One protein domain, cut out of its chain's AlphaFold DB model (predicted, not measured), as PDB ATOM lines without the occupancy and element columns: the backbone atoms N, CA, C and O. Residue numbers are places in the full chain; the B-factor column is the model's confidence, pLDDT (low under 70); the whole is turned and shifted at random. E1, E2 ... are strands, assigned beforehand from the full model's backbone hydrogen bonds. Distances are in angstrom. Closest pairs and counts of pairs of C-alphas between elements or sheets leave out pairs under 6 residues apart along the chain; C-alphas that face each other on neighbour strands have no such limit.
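What this domain is: This is residues 2 to 70 of the 335 residues of the protein "Structural protein" of Staphylococcus aureus (UniProt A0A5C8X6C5). With little regular structure, this is one small sheet, E1 to E4 side by side in chain order, followed by a long looped tail of which residues 54 to 60 and 62 to 70 stick out. The printed part has 69 residues, no named helix and four strands holding under half of them, all strand by class, in a meander, each strand the antiparallel neighbour of the one before. It is loose, radius of gyration of the C-alphas 15.1 A, spanning 44 by 36 by 20 A.

How they stand to each other: Start at edge strand E1, residues 2 to 6; with E2, residues 9 to 13, it forms a hairpin, N 4 and O 11 within hydrogen-bond range at 2.8 A. Next, E2 and E3, residues 24 to 31, form a hairpin, N 27 and O 10 within range at 2.9 A. Then E3 and edge strand E4, residues 41 to 47, form a hairpin, N 47 and O 24 within range at 2.8 A.

Where its parts are: Find C-alpha 2, where E1 begins, at (-3.944, 59.818, -25.854). First to last C-alpha, E3 runs 17.4 A and E4 19.4 A, ending at C-alpha 47, (-1.721, 46.753, -33.644).

The domain as a whole: The C-alphas farthest apart, of Glu 19 and Tyr 65, are 44.5 A apart. The printed part has no cut and no long link; pLDDT is under 70 at residue 2 and residues 13 to 23.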
ATOM      1  N   SER A   2      -2.596  59.270 -25.970       69.69
ATOM      2  CA  SER A   2      -3.944  59.818 -25.854       69.69
ATOM      3  C   SER A   2      -4.921  58.674 -25.611       69.69
ATOM      4  O   SER A   2      -4.888  57.672 -26.327       69.69
ATOM      5  N   LEU A   3      -5.752  58.805 -24.573       76.69
ATOM      6  CA  LEU A   3      -6.842  57.879 -24.275       76.69
ATOM      7  C   LEU A   3      -8.123  58.440 -24.886       76.69
ATOM      8  O   LEU A   3      -8.582  59.514 -24.504       76.69
ATOM      9  N   TYR A   4      -8.703  57.695 -25.813       75.19
ATOM     10  CA  TYR A   4      -9.952  58.049 -26.462       75.19
ATOM     11  C   TYR A   4     -11.058  57.160 -25.921       75.19
ATOM     12  O   TYR A   4     -10.989  55.934 -26.003       75.19
ATOM     13  N   MET A   5     -12.089  57.795 -25.374       83.38
ATOM     14  CA  MET A   5     -13.323  57.141 -24.969       83.38
ATOM     15  C   MET A   5     -14.433  57.608 -25.896       83.38
ATOM     16  O   MET A   5     -14.610  58.804 -26.122       83.38
ATOM     17  N   SER A   6     -15.191  56.666 -26.432       80.25
ATOM     18  CA  SER A   6     -16.380  56.949 -27.227       80.25
ATOM     19  C   SER A   6     -17.510  56.038 -26.782       80.25
ATOM     20  O   SER A   6     -17.301  55.152 -25.953       80.25
ATOM     21  N   HIS A   7     -18.698  56.216 -27.366       77.25
ATOM     22  CA  HIS A   7     -19.756  55.222 -27.218       77.25
ATOM     23  C   HIS A   7     -19.181  53.835 -27.554       77.25
ATOM     24  O   HIS A   7     -19.277  52.934 -26.739       77.25
ATOM     25  N   PHE A   8     -18.467  53.693 -28.673       74.25
ATOM     26  CA  PHE A   8     -18.010  52.413 -29.230       74.25
ATOM     27  C   PHE A   8     -16.831  51.743 -28.497       74.25
ATOM     28  O   PHE A   8     -16.493  50.602 -28.815       74.25
ATOM     29  N   GLY A   9     -16.206  52.410 -27.520       82.06
ATOM     30  CA  GLY A   9     -15.183  51.799 -26.668       82.06
ATOM     31  C   GLY A   9     -14.013  52.688 -26.268       82.06
ATOM     32  O   GLY A   9     -14.099  53.918 -26.323       82.06
ATOM     33  N   ILE A  10     -12.928  52.033 -25.839       84.88
ATOM     34  CA  ILE A  10     -11.704  52.640 -25.308       84.88
ATOM     35  C   ILE A  10     -10.548  52.313 -26.253       84.88
ATOM     36  O   ILE A  10     -10.293  51.147 -26.553       84.88
ATOM     37  N   SER A  11      -9.835  53.341 -26.701       79.69
ATOM     38  CA  SER A  11      -8.667  53.221 -27.573       79.69
ATOM     39  C   SER A  11      -7.514  54.058 -27.040       79.69
ATOM     40  O   SER A  11      -7.726  55.153 -26.515       79.69
ATOM     41  N   THR A  12      -6.290  53.567 -27.199       76.75
ATOM     42  CA  THR A  12      -5.080  54.356 -26.959       76.75
ATOM     43  C   THR A  12      -4.320  54.543 -28.259       76.75
ATOM     44  O   THR A  12      -4.023  53.557 -28.933       76.75
ATOM     45  N   TYR A  13      -3.940  55.782 -28.568       64.12
ATOM     46  CA  TYR A  13      -3.012  56.082 -29.658       64.12
ATOM     47  C   TYR A  13      -1.698  56.626 -29.086       64.12
ATOM     48  O   TYR A  13      -1.697  57.468 -28.174       64.12
ATOM     49  N   ILE A  14      -0.571  56.147 -29.620       60.03
ATOM     50  CA  ILE A  14       0.690  56.884 -29.527       60.03
ATOM     51  C   ILE A  14       0.541  58.088 -30.459       60.03
ATOM     52  O   ILE A  14       0.353  57.943 -31.659       60.03
ATOM     53  N   ASP A  15       0.500  59.271 -29.859       52.69
ATOM     54  CA  ASP A  15       0.416  60.549 -30.557       52.69
ATOM     55  C   ASP A  15       1.704  60.770 -31.359       52.69
ATOM     56  O   ASP A  15       2.794  60.689 -30.789       52.69
ATOM     57  N   GLY A  16       1.570  61.006 -32.661       47.28
ATOM     58  CA  GLY A  16       2.681  61.348 -33.538       47.28
ATOM     59  C   GLY A  16       2.530  60.765 -34.934       47.28
ATOM     60  O   GLY A  16       2.703  59.565 -35.138       47.28
ATOM     61  N   GLU A  17       2.271  61.636 -35.909       55.97
ATOM     62  CA  GLU A  17       2.730  61.400 -37.274       55.97
ATOM     63  C   GLU A  17       4.238  61.122 -37.223       55.97
ATOM     64  O   GLU A  17       5.040  62.003 -36.923       55.97
ATOM     65  N   GLY A  18       4.617  59.868 -37.423       48.25
ATOM     66  CA  GLY A  18       5.996  59.421 -37.382       48.25
ATOM     67  C   GLY A  18       6.115  58.213 -38.286       48.25
ATOM     68  O   GLY A  18       5.326  57.276 -38.181       48.25
ATOM     69  N   GLU A  19       7.078  58.268 -39.191       52.47
ATOM     70  CA  GLU A  19       7.298  57.367 -40.326       52.47
ATOM     71  C   GLU A  19       7.582  55.887 -39.950       52.47
ATOM     72  O   GLU A  19       7.910  55.101 -40.829       52.47
ATOM     73  N   ASP A  20       7.363  55.473 -38.691       56.00
ATOM     74  CA  ASP A  20       7.684  54.153 -38.125       56.00
ATOM     75  C   ASP A  20       6.531  53.550 -37.277       56.00
ATOM     76  O   ASP A  20       6.684  53.246 -36.094       56.00
ATOM     77  N   GLY A  21       5.346  53.370 -37.873       55.84
ATOM     78  CA  GLY A  21       4.361  52.355 -37.445       55.84
ATOM     79  C   GLY A  21       3.989  52.297 -35.951       55.84
ATOM     80  O   GLY A  21       4.143  51.251 -35.319       55.84
ATOM     81  N   GLY A  22       3.463  53.386 -35.381       59.47
ATOM     82  CA  GLY A  22       3.038  53.437 -33.975       59.47
ATOM     83  C   GLY A  22       2.074  52.308 -33.561       59.47
ATOM     84  O   GLY A  22       1.069  52.047 -34.224       59.47
ATOM     85  N   SER A  23       2.364  51.649 -32.432       62.47
ATOM     86  CA  SER A  23       1.506  50.605 -31.854       62.47
ATOM     87  C   SER A  23       0.324  51.217 -31.092       62.47
ATOM     88  O   SER A  23       0.489  52.154 -30.307       62.47
ATOM     89  N   SER A  24      -0.877  50.685 -31.316       72.25
ATOM     90  CA  SER A  24      -2.115  51.091 -30.638       72.25
ATOM     91  C   SER A  24      -2.895  49.866 -30.155       72.25
ATOM     92  O   SER A  24      -2.636  48.735 -30.573       72.25
ATOM     93  N   GLY A  25      -3.829  50.074 -29.230       83.38
ATOM     94  CA  GLY A  25      -4.671  49.017 -28.674       83.38
ATOM     95  C   GLY A  25      -6.090  49.509 -28.436       83.38
ATOM     96  O   GLY A  25      -6.302  50.685 -28.128       83.38
ATOM     97  N   THR A  26      -7.060  48.611 -28.593       86.62
ATOM     98  CA  THR A  26      -8.487  48.916 -28.469       86.62
ATOM     99  C   THR A  26      -9.226  47.837 -27.686       86.62
ATOM    100  O   THR A  26      -8.985  46.641 -27.845       86.62
ATOM    101  N   ILE A  27     -10.164  48.278 -26.849       91.88
ATOM    102  CA  ILE A  27     -11.272  47.462 -26.355       91.88
ATOM    103  C   ILE A  27     -12.526  48.056 -26.984       91.88
ATOM    104  O   ILE A  27     -12.886  49.203 -26.710       91.88
ATOM    105  N   GLN A  28     -13.162  47.293 -27.861       89.38
ATOM    106  CA  GLN A  28     -14.317  47.728 -28.629       89.38
ATOM    107  C   GLN A  28     -15.566  46.998 -28.148       89.38
ATOM    108  O   GLN A  28     -15.581  45.770 -28.061       89.38
ATOM    109  N   TRP A  29     -16.619  47.760 -27.858       91.69
ATOM    110  CA  TRP A  29     -17.934  47.233 -27.508       91.69
ATOM    111  C   TRP A  29     -18.861  47.294 -28.717       91.69
ATOM    112  O   TRP A  29     -18.723  48.147 -29.594       91.69
ATOM    113  N   TRP A  30     -19.825  46.375 -28.737       90.62
ATOM    114  CA  TRP A  30     -20.764  46.183 -29.842       90.62
ATOM    115  C   TRP A  30     -20.101  45.853 -31.174       90.62
ATOM    116  O   TRP A  30     -20.693  46.060 -32.233       90.62
ATOM    117  N   ASP A  31     -18.894  45.296 -31.114       90.25
ATOM    118  CA  ASP A  31     -18.264  44.723 -32.287       90.25
ATOM    119  C   ASP A  31     -19.025  43.461 -32.707       90.25
ATOM    120  O   ASP A  31     -19.385  42.619 -31.883       90.25
ATOM    121  N   LYS A  32     -19.301  43.358 -34.001       92.44
ATOM    122  CA  LYS A  32     -20.032  42.246 -34.606       92.44
ATOM    123  C   LYS A  32     -19.126  41.351 -35.444       92.44
ATOM    124  O   LYS A  32     -19.612  40.340 -35.938       92.44
ATOM    125  N   THR A  33     -17.839  41.685 -35.598       90.62
ATOM    126  CA  THR A  33     -16.904  40.985 -36.494       90.62
ATOM    127  C   THR A  33     -16.841  39.475 -36.258       90.62
ATOM    128  O   THR A  33     -16.766  38.729 -37.228       90.62
ATOM    129  N   TYR A  34     -16.920  39.020 -35.004       88.88
ATOM    130  CA  TYR A  34     -16.854  37.596 -34.633       88.88
ATOM    131  C   TYR A  34     -18.195  37.036 -34.121       88.88
ATOM    132  O   TYR A  34     -18.222  36.063 -33.372       88.88
ATOM    133  N   SER A  35     -19.316  37.674 -34.472       88.88
ATOM    134  CA  SER A  35     -20.656  37.277 -34.033       88.88
ATOM    135  C   SER A  35     -21.512  36.859 -35.224       88.88
ATOM    136  O   SER A  35     -22.156  37.695 -35.858       88.88
ATOM    137  N   ASP A  36     -21.585  35.552 -35.487       84.50
ATOM    138  CA  ASP A  36     -22.387  34.990 -36.590       84.50
ATOM    139  C   ASP A  36     -23.878  35.353 -36.480       84.50
ATOM    140  O   ASP A  36     -24.587  35.487 -37.475       84.50
ATOM    141  N   SER A  37     -24.356  35.566 -35.251       87.75
ATOM    142  CA  SER A  37     -25.727  36.005 -34.953       87.75
ATOM    143  C   SER A  37     -25.988  37.492 -35.235       87.75
ATOM    144  O   SER A  37     -27.123  37.952 -35.114       87.75
ATOM    145  N   GLY A  38     -24.949  38.274 -35.550       88.25
ATOM    146  CA  GLY A  38     -25.021  39.730 -35.700       88.25
ATOM    147  C   GLY A  38     -25.230  40.492 -34.384       88.25
ATOM    148  O   GLY A  38     -25.482  41.705 -34.405       88.25
ATOM    149  N   MET A  39     -25.143  39.794 -33.246       92.44
ATOM    150  CA  MET A  39     -25.258  40.371 -31.910       92.44
ATOM    151  C   MET A  39     -23.968  41.068 -31.485       92.44
ATOM    152  O   MET A  39     -22.869  40.675 -31.866       92.44
ATOM    153  N   ASN A  40     -24.125  42.101 -30.669       92.31
ATOM    154  CA  ASN A  40     -23.044  42.933 -30.163       92.31
ATOM    155  C   ASN A  40     -22.106  42.156 -29.219       92.31
ATOM    156  O   ASN A  40     -22.561  41.649 -28.195       92.31
ATOM    157  N   GLY A  41     -20.813  42.118 -29.539       91.25
ATOM    158  CA  GLY A  41     -19.754  41.495 -28.744       91.25
ATOM    159  C   GLY A  41     -18.724  42.489 -28.200       91.25
ATOM    160  O   GLY A  41     -18.893  43.709 -28.291       91.25
ATOM    161  N   ILE A  42     -17.658  41.942 -27.609       93.19
ATOM    162  CA  ILE A  42     -16.484  42.687 -27.142       93.19
ATOM    163  C   ILE A  42     -15.257  42.136 -27.865       93.19
ATOM    164  O   ILE A  42     -15.004  40.935 -27.802       93.19
ATOM    165  N   THR A  43     -14.478  43.024 -28.481       92.75
ATOM    166  CA  THR A  43     -13.213  42.677 -29.139       92.75
ATOM    167  C   THR A  43     -12.074  43.450 -28.498       92.75
ATOM    168  O   THR A  43     -12.159  44.663 -28.308       92.75
ATOM    169  N   ILE A  44     -10.996  42.740 -28.170       92.38
ATOM    170  CA  ILE A  44      -9.742  43.327 -27.698       92.38
ATOM    171  C   ILE A  44      -8.709  43.140 -28.803       92.38
ATOM    172  O   ILE A  44      -8.476  42.018 -29.252       92.38
ATOM    173  N   ASN A  45      -8.096  44.230 -29.250       89.50
ATOM    174  CA  ASN A  45      -7.118  44.211 -30.328       89.50
ATOM    175  C   ASN A  45      -5.878  45.038 -29.975       89.50
ATOM    176  O   ASN A  45      -5.948  46.026 -29.245       89.50
ATOM    177  N   SER A  46      -4.736  44.623 -30.520       88.12
ATOM    178  CA  SER A  46      -3.508  45.409 -30.546       88.12
ATOM    179  C   SER A  46      -2.945  45.412 -31.965       88.12
ATOM    180  O   SER A  46      -2.940  44.380 -32.638       88.12
ATOM    181  N   TYR A  47      -2.463  46.570 -32.405       83.38
ATOM    182  CA  TYR A  47      -1.721  46.753 -33.644       83.38
ATOM    183  C   TYR A  47      -0.242  46.961 -33.301       83.38
ATOM    184  O   TYR A  47       0.087  47.869 -32.542       83.38
ATOM    185  N   GLY A  48       0.646  46.098 -33.804       79.75
ATOM    186  CA  GLY A  48       2.093  46.153 -33.530       79.75
ATOM    187  C   GLY A  48       2.536  45.683 -32.132       79.75
ATOM    188  O   GLY A  48       3.730  45.706 -31.849       79.75
ATOM    189  N   GLY A  49       1.608  45.250 -31.266       83.50
ATOM    190  CA  GLY A  49       1.870  44.795 -29.893       83.50
ATOM    191  C   GLY A  49       1.262  43.422 -29.564       83.50
ATOM    192  O   GLY A  49       0.849  42.680 -30.454       83.50
ATOM    193  N   VAL A  50       1.212  43.068 -28.272       87.12
ATOM    194  CA  VAL A  50       0.708  41.771 -27.773       87.12
ATOM    195  C   VAL A  50      -0.506  41.978 -26.873       87.12
ATOM    196  O   VAL A  50      -0.476  42.795 -25.954       87.12
ATOM    197  N   VAL A  51      -1.550  41.172 -27.076       91.81
ATOM    198  CA  VAL A  51      -2.622  40.992 -26.088       91.81
ATOM    199  C   VAL A  51      -2.253  39.798 -25.209       91.81
ATOM    200  O   VAL A  51      -2.336  38.653 -25.647       91.81
ATOM    201  N   ALA A  52      -1.807  40.061 -23.980       92.50
ATOM    202  CA  ALA A  52      -1.448  39.023 -23.017       92.50
ATOM    203  C   ALA A  52      -2.537  38.875 -21.947       92.50
ATOM    204  O   ALA A  52      -2.949  39.856 -21.329       92.50
ATOM    205  N   LEU A  53      -2.962  37.636 -21.694       94.62
ATOM    206  CA  LEU A  53      -3.748  37.276 -20.518       94.62
ATOM    207  C   LEU A  53      -2.795  36.598 -19.532       94.62
ATOM    208  O   LEU A  53      -2.217  35.559 -19.851       94.62
ATOM    209  N   THR A  54      -2.601  37.189 -18.355       95.06
ATOM    210  CA  THR A  54      -1.725  36.658 -17.299       95.06
ATOM    211  C   THR A  54      -2.451  36.676 -15.956       95.06
ATOM    212  O   THR A  54      -3.340  37.492 -15.716       95.06
ATOM    213  N   SER A  55      -2.108  35.736 -15.076       95.81
ATOM    214  CA  SER A  55      -2.602  35.697 -13.701       95.81
ATOM    215  C   SER A  55      -1.492  35.184 -12.797       95.81
ATOM    216  O   SER A  55      -0.973  34.089 -13.015       95.81
ATOM    217  N   ASP A  56      -1.137  35.972 -11.787       94.25
ATOM    218  CA  ASP A  56      -0.148  35.580 -10.789       94.25
ATOM    219  C   ASP A  56      -0.820  34.854  -9.624       94.25
ATOM    220  O   ASP A  56      -1.901  35.233  -9.170       94.25
ATOM    221  N   TYR A  57      -0.162  33.802  -9.128       92.94
ATOM    222  CA  TYR A  57      -0.620  32.983  -7.997       92.94
ATOM    223  C   TYR A  57      -2.018  32.356  -8.162       92.94
ATOM    224  O   TYR A  57      -2.598  31.871  -7.190       92.94
ATOM    225  N   ASN A  58      -2.565  32.338  -9.382       95.06
ATOM    226  CA  ASN A  58      -3.868  31.754  -9.692       95.06
ATOM    227  C   ASN A  58      -3.915  31.243 -11.150       95.06
ATOM    228  O   ASN A  58      -2.886  30.840 -11.694       95.06
ATOM    229  N   ARG A  59      -5.102  31.188 -11.771       96.75
ATOM    230  CA  ARG A  59      -5.335  30.642 -13.117       96.75
ATOM    231  C   ARG A  59      -6.161  31.579 -13.995       96.75
ATOM    232  O   ARG A  59      -7.034  32.293 -13.509       96.75
ATOM    233  N   ILE A  60      -5.952  31.475 -15.302       96.88
ATOM    234  CA  ILE A  60      -6.857  32.013 -16.321       96.88
ATOM    235  C   ILE A  60      -7.855  30.912 -16.679       96.88
ATOM    236  O   ILE A  60      -7.466  29.756 -16.843       96.88
ATOM    237  N   ILE A  61      -9.134  31.265 -16.788       95.94
ATOM    238  CA  ILE A  61     -10.190  30.362 -17.250       95.94
ATOM    239  C   ILE A  61     -10.707  30.904 -18.581       95.94
ATOM    240  O   ILE A  61     -11.119  32.060 -18.652       95.94
ATOM    241  N   ILE A  62     -10.686  30.066 -19.614       95.38
ATOM    242  CA  ILE A  62     -11.374  30.302 -20.884       95.38
ATOM    243  C   ILE A  62     -12.520  29.291 -20.918       95.38
ATOM    244  O   ILE A  62     -12.278  28.099 -21.086       95.38
ATOM    245  N   ASP A  63     -13.738  29.766 -20.672       96.44
ATOM    246  CA  ASP A  63     -14.954  28.953 -20.599       96.44
ATOM    247  C   ASP A  63     -16.070  29.621 -21.410       96.44
ATOM    248  O   ASP A  63     -16.225  30.844 -21.390       96.44
ATOM    249  N   SER A  64     -16.824  28.823 -22.158       93.75
ATOM    250  CA  SER A  64     -17.827  29.287 -23.116       93.75
ATOM    251  C   SER A  64     -18.953  28.267 -23.241       93.75
ATOM    252  O   SER A  64     -18.680  27.076 -23.364       93.75
ATOM    253  N   TYR A  65     -20.207  28.725 -23.317       93.75
ATOM    254  CA  TYR A  65     -21.362  27.834 -23.496       93.75
ATOM    255  C   TYR A  65     -21.354  27.077 -24.840       93.75
ATOM    256  O   TYR A  65     -21.802  25.936 -24.899       93.75
ATOM    257  N   ALA A  66     -20.864  27.709 -25.915       91.62
ATOM    258  CA  ALA A  66     -20.773  27.106 -27.246       91.62
ATOM    259  C   ALA A  66     -19.360  26.556 -27.523       91.62
ATOM    260  O   ALA A  66     -19.079  25.407 -27.196       91.62
ATOM    261  N   SER A  67     -18.463  27.363 -28.102       93.25
ATOM    262  CA  SER A  67     -17.071  26.982 -28.367       93.25
ATOM    263  C   SER A  67     -16.080  28.082 -27.979       93.25
ATOM    264  O   SER A  67     -16.381  29.274 -28.068       93.25
ATOM    265  N   ALA A  68     -14.875  27.662 -27.583       93.88
ATOM    266  CA  ALA A  68     -13.722  28.530 -27.376       93.88
ATOM    267  C   ALA A  68     -12.761  28.358 -28.560       93.88
ATOM    268  O   ALA A  68     -12.090  27.331 -28.678       93.88
ATOM    269  N   ASN A  69     -12.720  29.344 -29.456       93.88
ATOM    270  CA  ASN A  69     -11.890  29.298 -30.660       93.88
ATOM    271  C   ASN A  69     -10.516  29.931 -30.389       93.88
ATOM    272  O   ASN A  69     -10.429  31.014 -29.809       93.88
ATOM    273  N   ILE A  70      -9.445  29.258 -30.816       94.94
ATOM    274  CA  ILE A  70      -8.070  29.772 -30.796       94.94
ATOM    275  C   ILE A  70      -7.563  29.712 -32.230       94.94
ATOM    276  O   ILE A  70      -7.405  28.629 -32.791       94.94
TER     277      ILE A  70